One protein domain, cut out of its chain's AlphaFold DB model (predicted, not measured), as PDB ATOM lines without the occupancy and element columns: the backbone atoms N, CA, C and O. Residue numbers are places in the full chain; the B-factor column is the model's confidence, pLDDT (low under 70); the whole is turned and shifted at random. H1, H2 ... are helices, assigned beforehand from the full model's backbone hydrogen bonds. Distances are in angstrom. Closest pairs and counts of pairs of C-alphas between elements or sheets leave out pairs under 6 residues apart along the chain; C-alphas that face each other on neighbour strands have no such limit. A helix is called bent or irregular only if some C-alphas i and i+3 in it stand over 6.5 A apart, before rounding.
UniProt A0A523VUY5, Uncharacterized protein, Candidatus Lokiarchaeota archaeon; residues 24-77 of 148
ATOM      1  N   LYS A  24     229.683 213.131 304.299       63.88
ATOM      2  CA  LYS A  24     229.277 214.530 304.464       63.88
ATOM      3  C   LYS A  24     228.641 215.019 303.165       63.88
ATOM      4  O   LYS A  24     229.313 215.211 302.156       63.88
ATOM      5  N   PHE A  25     227.325 215.201 303.179       63.84
ATOM      6  CA  PHE A  25     226.600 215.769 302.047       63.84
ATOM      7  C   PHE A  25     226.766 217.292 302.034       63.84
ATOM      8  O   PHE A  25     226.394 217.973 302.989       63.84
ATOM      9  N   ASN A  26     227.305 217.843 300.942       68.00
ATOM     10  CA  ASN A  26     227.434 219.290 300.780       68.00
ATOM     11  C   ASN A  26     226.079 219.901 300.392       68.00
ATOM     12  O   ASN A  26     225.683 219.908 299.223       68.00
ATOM     13  N   ILE A  27     225.377 220.433 301.391       69.31
ATOM     14  CA  ILE A  27     224.011 220.943 301.238       69.31
ATOM     15  C   ILE A  27     223.909 222.103 300.236       69.31
ATOM     16  O   ILE A  27     222.881 222.260 299.581       69.31
ATOM     17  N   LYS A  28     224.986 222.883 300.062       71.00
ATOM     18  CA  LYS A  28     225.016 224.022 299.132       71.00
ATOM     19  C   LYS A  28     224.974 223.561 297.676       71.00
ATOM     20  O   LYS A  28     224.223 224.119 296.883       71.00
ATOM     21  N   ILE A  29     225.737 222.520 297.339       76.06
ATOM     22  CA  ILE A  29     225.787 221.957 295.980       76.06
ATOM     23  C   ILE A  29     224.421 221.379 295.596       76.06
ATOM     24  O   ILE A  29     223.923 221.618 294.498       76.06
ATOM     25  N   PHE A  30     223.782 220.667 296.523       68.56
ATOM     26  CA  PHE A  30     222.477 220.057 296.275       68.56
ATOM     27  C   PHE A  30     221.346 221.088 296.195       68.56
ATOM     28  O   PHE A  30     220.441 220.939 295.379       68.56
ATOM     29  N   GLY A  31     221.419 222.159 296.996       75.38
ATOM     30  CA  GLY A  31     220.489 223.286 296.905       75.38
ATOM     31  C   GLY A  31     220.532 223.960 295.532       75.38
ATOM     32  O   GLY A  31     219.485 224.194 294.936       75.38
ATOM     33  N   ILE A  32     221.732 224.183 294.984       82.56
ATOM     34  CA  ILE A  32     221.902 224.714 293.622       82.56
ATOM     35  C   ILE A  32     221.299 223.754 292.587       82.56
ATOM     36  O   ILE A  32     220.550 224.192 291.718       82.56
ATOM     37  N   PHE A  33     221.566 222.451 292.703       80.06
ATOM     38  CA  PHE A  33     221.010 221.449 291.788       80.06
ATOM     39  C   PHE A  33     219.475 221.421 291.817       80.06
ATOM     40  O   PHE A  33     218.840 221.398 290.767       80.06
ATOM     41  N   ALA A  34     218.867 221.495 293.004       78.56
ATOM     42  CA  ALA A  34     217.414 221.552 293.151       78.56
ATOM     43  C   ALA A  34     216.814 222.816 292.510       78.56
ATOM     44  O   ALA A  34     215.794 222.725 291.830       78.56
ATOM     45  N   ILE A  35     217.462 223.976 292.668       83.94
ATOM     46  CA  ILE A  35     217.035 225.235 292.033       83.94
ATOM     47  C   ILE A  35     217.131 225.133 290.507       83.94
ATOM     48  O   ILE A  35     216.191 225.522 289.816       83.94
ATOM     49  N   ILE A  36     218.228 224.580 289.978       87.25
ATOM     50  CA  ILE A  36     218.411 224.374 288.534       87.25
ATOM     51  C   ILE A  36     217.333 223.438 287.984       87.25
ATOM     52  O   ILE A  36     216.725 223.752 286.966       87.25
ATOM     53  N   MET A  37     217.054 222.325 288.666       84.12
ATOM     54  CA  MET A  37     215.999 221.394 288.263       84.12
ATOM     55  C   MET A  37     214.619 222.057 288.290       84.12
ATOM     56  O   MET A  37     213.851 221.881 287.350       84.12
ATOM     57  N   MET A  38     214.323 222.868 289.313       82.25
ATOM     58  CA  MET A  38     213.068 223.620 289.398       82.25
ATOM     59  C   MET A  38     212.940 224.640 288.255       82.25
ATOM     60  O   MET A  38     211.882 224.743 287.644       82.25
ATOM     61  N   ALA A  39     214.014 225.365 287.930       85.88
ATOM     62  CA  ALA A  39     214.032 226.333 286.835       85.88
ATOM     63  C   ALA A  39     213.930 225.658 285.455       85.88
ATOM     64  O   ALA A  39     213.217 226.132 284.576       85.88
ATOM     65  N   ALA A  40     214.602 224.523 285.255       85.88
ATOM     66  CA  ALA A  40     214.461 223.734 284.035       85.88
ATOM     67  C   ALA A  40     213.018 223.238 283.873       85.88
ATOM     68  O   ALA A  40     212.452 223.309 282.787       85.88
ATOM     69  N   PHE A  41     212.399 222.801 284.968       78.69
ATOM     70  CA  PHE A  41     211.020 222.331 285.003       78.69
ATOM     71  C   PHE A  41     210.013 223.438 284.666       78.69
ATOM     72  O   PHE A  41     209.109 223.204 283.867       78.69
ATOM     73  N   THR A  42     210.199 224.657 285.186       81.44
ATOM     74  CA  THR A  42     209.346 225.805 284.829       81.44
ATOM     75  C   THR A  42     209.520 226.231 283.374       81.44
ATOM     76  O   THR A  42     208.546 226.576 282.712       81.44
ATOM     77  N   VAL A  43     210.735 226.171 282.829       86.25
ATOM     78  CA  VAL A  43     210.962 226.445 281.402       86.25
ATOM     79  C   VAL A  43     210.296 225.377 280.529       86.25
ATOM     80  O   VAL A  43     209.622 225.712 279.557       86.25
ATOM     81  N   ILE A  44     210.418 224.099 280.902       80.81
ATOM     82  CA  ILE A  44     209.781 222.982 280.192       80.81
ATOM     83  C   ILE A  44     208.255 223.125 280.205       80.81
ATOM     84  O   ILE A  44     207.629 222.883 279.170       80.81
ATOM     85  N   THR A  45     207.638 223.551 281.313       72.81
ATOM     86  CA  THR A  45     206.183 223.780 281.337       72.81
ATOM     87  C   THR A  45     205.745 224.956 280.491       72.81
ATOM     88  O   THR A  45     204.751 224.826 279.782       72.81
ATOM     89  N   ILE A  46     206.486 226.067 280.505       78.88
ATOM     90  CA  ILE A  46     206.189 227.232 279.658       78.88
ATOM     91  C   ILE A  46     206.238 226.843 278.175       78.88
ATOM     92  O   ILE A  46     205.345 227.209 277.416       78.88
ATOM     93  N   ILE A  47     207.233 226.048 277.767       78.31
ATOM     94  CA  ILE A  47     207.361 225.553 276.387       78.31
ATOM     95  C   ILE A  47     206.245 224.548 276.051       78.31
ATOM     96  O   ILE A  47     205.685 224.575 274.957       78.31
ATOM     97  N   SER A  48     205.883 223.679 276.999       72.19
ATOM     98  CA  SER A  48     204.844 222.654 276.804       72.19
ATOM     99  C   SER A  48     203.426 223.235 276.748       72.19
ATOM    100  O   SER A  48     202.544 222.630 276.137       72.19
ATOM    101  N   PHE A  49     203.205 224.421 277.324       65.25
ATOM    102  CA  PHE A  49     201.930 225.144 277.282       65.25
ATOM    103  C   PHE A  49     201.501 225.505 275.850       65.25
ATOM    104  O   PHE A  49     200.313 225.627 275.570       65.25
ATOM    105  N   SER A  50     202.450 225.606 274.913       65.56
ATOM    106  CA  SER A  50     202.153 225.821 273.493       65.56
ATOM    107  C   SER A  50     201.686 224.561 272.753       65.56
ATOM    108  O   SER A  50     201.281 224.674 271.598       65.56
ATOM    109  N   ILE A  51     201.763 223.370 273.368       67.56
ATOM    110  CA  ILE A  51     201.558 222.090 272.665       67.56
ATOM    111  C   ILE A  51     200.515 221.165 273.335       67.56
ATOM    112  O   ILE A  51     199.964 220.326 272.627       67.56
ATOM    113  N   TYR A  52     200.168 221.280 274.630       64.62
ATOM    114  CA  TYR A  52     199.571 220.120 275.326       64.62
ATOM    115  C   TYR A  52     198.227 220.244 276.065       64.62
ATOM    116  O   TYR A  52     197.943 221.201 276.777       64.62
ATOM    117  N   SER A  53     197.441 219.167 275.900       75.06
ATOM    118  CA  SER A  53     196.151 218.855 276.525       75.06
ATOM    119  C   SER A  53     196.279 218.375 277.979       75.06
ATOM    120  O   SER A  53     197.349 217.948 278.419       75.06
ATOM    121  N   GLU A  54     195.148 218.377 278.695       71.94
ATOM    122  CA  GLU A  54     194.947 217.956 280.100       71.94
ATOM    123  C   GLU A  54     195.713 216.679 280.528       71.94
ATOM    124  O   GLU A  54     196.131 216.545 281.678       71.94
ATOM    125  N   ILE A  55     195.971 215.748 279.602       74.81
ATOM    126  CA  ILE A  55     196.657 214.471 279.872       74.81
ATOM    127  C   ILE A  55     198.122 214.674 280.296       74.81
ATOM    128  O   ILE A  55     198.613 213.984 281.194       74.81
ATOM    129  N   PHE A  56     198.835 215.627 279.692       70.75
ATOM    130  CA  PHE A  56     200.248 215.869 280.015       70.75
ATOM    131  C   PHE A  56     200.423 216.581 281.356       70.75
ATOM    132  O   PHE A  56     201.396 216.324 282.066       70.75
ATOM    133  N   LEU A  57     199.447 217.405 281.743       71.88
ATOM    134  CA  LEU A  57     199.417 218.082 283.038       71.88
ATOM    135  C   LEU A  57     199.244 217.067 284.182       71.88
ATOM    136  O   LEU A  57     199.900 217.177 285.220       71.88
ATOM    137  N   PHE A  58     198.452 216.016 283.954       74.44
ATOM    138  CA  PHE A  58     198.264 214.924 284.910       74.44
ATOM    139  C   PHE A  58     199.535 214.083 285.116       74.44
ATOM    140  O   PHE A  58     199.955 213.854 286.252       74.44
ATOM    141  N   ILE A  59     200.189 213.664 284.025       75.00
ATOM    142  CA  ILE A  59     201.447 212.899 284.094       75.00
ATOM    143  C   ILE A  59     202.533 213.738 284.785       75.00
ATOM    144  O   ILE A  59     203.249 213.233 285.648       75.00
ATOM    145  N   TYR A  60     202.608 215.034 284.483       73.75
ATOM    146  CA  TYR A  60     203.539 215.965 285.115       73.75
ATOM    147  C   TYR A  60     203.354 216.060 286.640       73.75
ATOM    148  O   TYR A  60     204.327 215.943 287.389       73.75
ATOM    149  N   PHE A  61     202.114 216.203 287.118       75.75
ATOM    150  CA  PHE A  61     201.827 216.231 288.556       75.75
ATOM    151  C   PHE A  61     202.173 214.903 289.240       75.75
ATOM    152  O   PHE A  61     202.775 214.898 290.315       75.75
ATOM    153  N   MET A  62     201.859 213.775 288.596       76.50
ATOM    154  CA  MET A  62     202.159 212.441 289.121       76.50
ATOM    155  C   MET A  62     203.674 212.213 289.286       76.50
ATOM    156  O   MET A  62     204.117 211.716 290.325       76.50
ATOM    157  N   TRP A  63     204.482 212.646 288.311       68.19
ATOM    158  CA  TRP A  63     205.947 212.577 288.386       68.19
ATOM    159  C   TRP A  63     206.531 213.544 289.424       68.19
ATOM    160  O   TRP A  63     207.448 213.168 290.157       68.19
ATOM    161  N   GLY A  64     205.972 214.752 289.548       71.94
ATOM    162  CA  GLY A  64     206.361 215.716 290.580       71.94
ATOM    163  C   GLY A  64     206.227 215.135 291.989       71.94
ATOM    164  O   GLY A  64     207.187 215.156 292.760       71.94
ATOM    165  N   PHE A  65     205.088 214.517 292.309       67.94
ATOM    166  CA  PHE A  65     204.886 213.873 293.613       67.94
ATOM    167  C   PHE A  65     205.816 212.671 293.844       67.94
ATOM    168  O   PHE A  65     206.337 212.514 294.952       67.94
ATOM    169  N   MET A  66     206.076 211.852 292.818       67.69
ATOM    170  CA  MET A  66     206.977 210.696 292.934       67.69
ATOM    171  C   MET A  66     208.453 211.081 293.106       67.69
ATOM    172  O   MET A  66     209.188 210.332 293.744       67.69
ATOM    173  N   ILE A  67     208.890 212.231 292.585       68.56
ATOM    174  CA  ILE A  67     210.279 212.705 292.714       68.56
ATOM    175  C   ILE A  67     210.469 213.542 293.989       68.56
ATOM    176  O   ILE A  67     211.472 213.386 294.688       68.56
ATOM    177  N   ILE A  68     209.507 214.405 294.334       64.94
ATOM    178  CA  ILE A  68     209.621 215.347 295.462       64.94
ATOM    179  C   ILE A  68     209.487 214.633 296.820       64.94
ATOM    180  O   ILE A  68     210.216 214.959 297.759       64.94
ATOM    181  N   ASN A  69     208.605 213.636 296.939       62.72
ATOM    182  CA  ASN A  69     208.366 212.918 298.198       62.72
ATOM    183  C   ASN A  69     209.613 212.172 298.739       62.72
ATOM    184  O   ASN A  69     209.993 212.400 299.893       62.72
ATOM    185  N   PRO A  70     210.341 211.361 297.939       63.25
ATOM    186  CA  PRO A  70     211.590 210.757 298.401       63.25
ATOM    187  C   PRO A  70     212.689 211.796 298.674       63.25
ATOM    188  O   PRO A  70     213.497 211.581 299.574       63.25
ATOM    189  N   TYR A  71     212.699 212.942 297.978       63.47
ATOM    190  CA  TYR A  71     213.627 214.047 298.249       63.47
ATOM    191  C   TYR A  71     213.441 214.618 299.664       63.47
ATOM    192  O   TYR A  71     214.410 214.733 300.415       63.47
ATOM    193  N   LEU A  72     212.202 214.916 300.068       60.56
ATOM    194  CA  LEU A  72     211.899 215.420 301.416       60.56
ATOM    195  C   LEU A  72     212.229 214.389 302.506       60.56
ATOM    196  O   LEU A  72     212.818 214.742 303.531       60.56
ATOM    197  N   LEU A  73     211.924 213.111 302.258       58.41
ATOM    198  CA  LEU A  73     212.294 212.006 303.151       58.41
ATOM    199  C   LEU A  73     213.817 211.861 303.308       58.41
ATOM    200  O   LEU A  73     214.293 211.597 304.414       58.41
ATOM    201  N   TYR A  74     214.595 212.082 302.244       59.69
ATOM    202  CA  TYR A  74     216.060 212.072 302.311       59.69
ATOM    203  C   TYR A  74     216.634 213.278 303.074       59.69
ATOM    204  O   TYR A  74     217.612 213.124 303.809       59.69
ATOM    205  N   PHE A  75     216.031 214.465 302.947       55.19
ATOM    206  CA  PHE A  75     216.504 215.690 303.609       55.19
ATOM    207  C   PHE A  75     216.191 215.751 305.117       55.19
ATOM    208  O   PHE A  75     216.912 216.419 305.862       55.19
ATOM    209  N   GLY A  76     215.164 215.038 305.594       50.56
ATOM    210  CA  GLY A  76     214.675 215.132 306.977       50.56
ATOM    211  C   GLY A  76     215.536 214.476 308.070       50.56
ATOM    212  O   GLY A  76     215.257 214.659 309.252       50.56
ATOM    213  N   LEU A  77     216.585 213.719 307.730       52.41
ATOM    214  CA  LEU A  77     217.388 212.970 308.710       52.41
ATOM    215  C   LEU A  77     218.830 213.482 308.808       52.41
ATOM    216  O   LEU A  77     219.783 212.721 308.623       52.41
TER     217      LEU A  77
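This is residues 24 to 77 of the 148 residues of an uncharacterized protein of Candidatus Lokiarchaeota archaeon (UniProt A0A523VUY5). Two long helices, H1 then H2, run side by side in opposite directions with a narrow space between them, joined at one end by a tight turn into a loose, open U. The printed part has 54 residues with two named helices and no named strand, class all helix. It is loose, with a radius of gyration of the C-alphas of 13.8 A, and a rod of 43 by 18 by 9 A.

After Lys 24, find C-alpha 27 at (224.011, 220.943, 301.238); from there H1, residues 27 to 48, runs 31.1 A. H2, residues 54 to 75, runs 32.0 A, from C-alpha 54 at (194.947, 217.956, 280.100) to C-alpha 75 at (216.504, 215.690, 303.609). H2 is neither bent nor irregular, but only just: C-alphas 67 and 70 are 6.2 A apart.

H1 and H2 are near each other, with 9 pairs of C-alphas within 10 A and no pair within 8 A. In H1 every O i to N i+4 pair is within hydrogen-bond range; in H2, 16 of 18 are.

The C-alphas farthest apart, of Lys 24 and Ser 53, are 43.6 A apart. The printed part has no cut, and the link H1 to H2 is tight. Mean pLDDT of the printed part is 71.7; look for values under 70 at residues 65 to 77, among others.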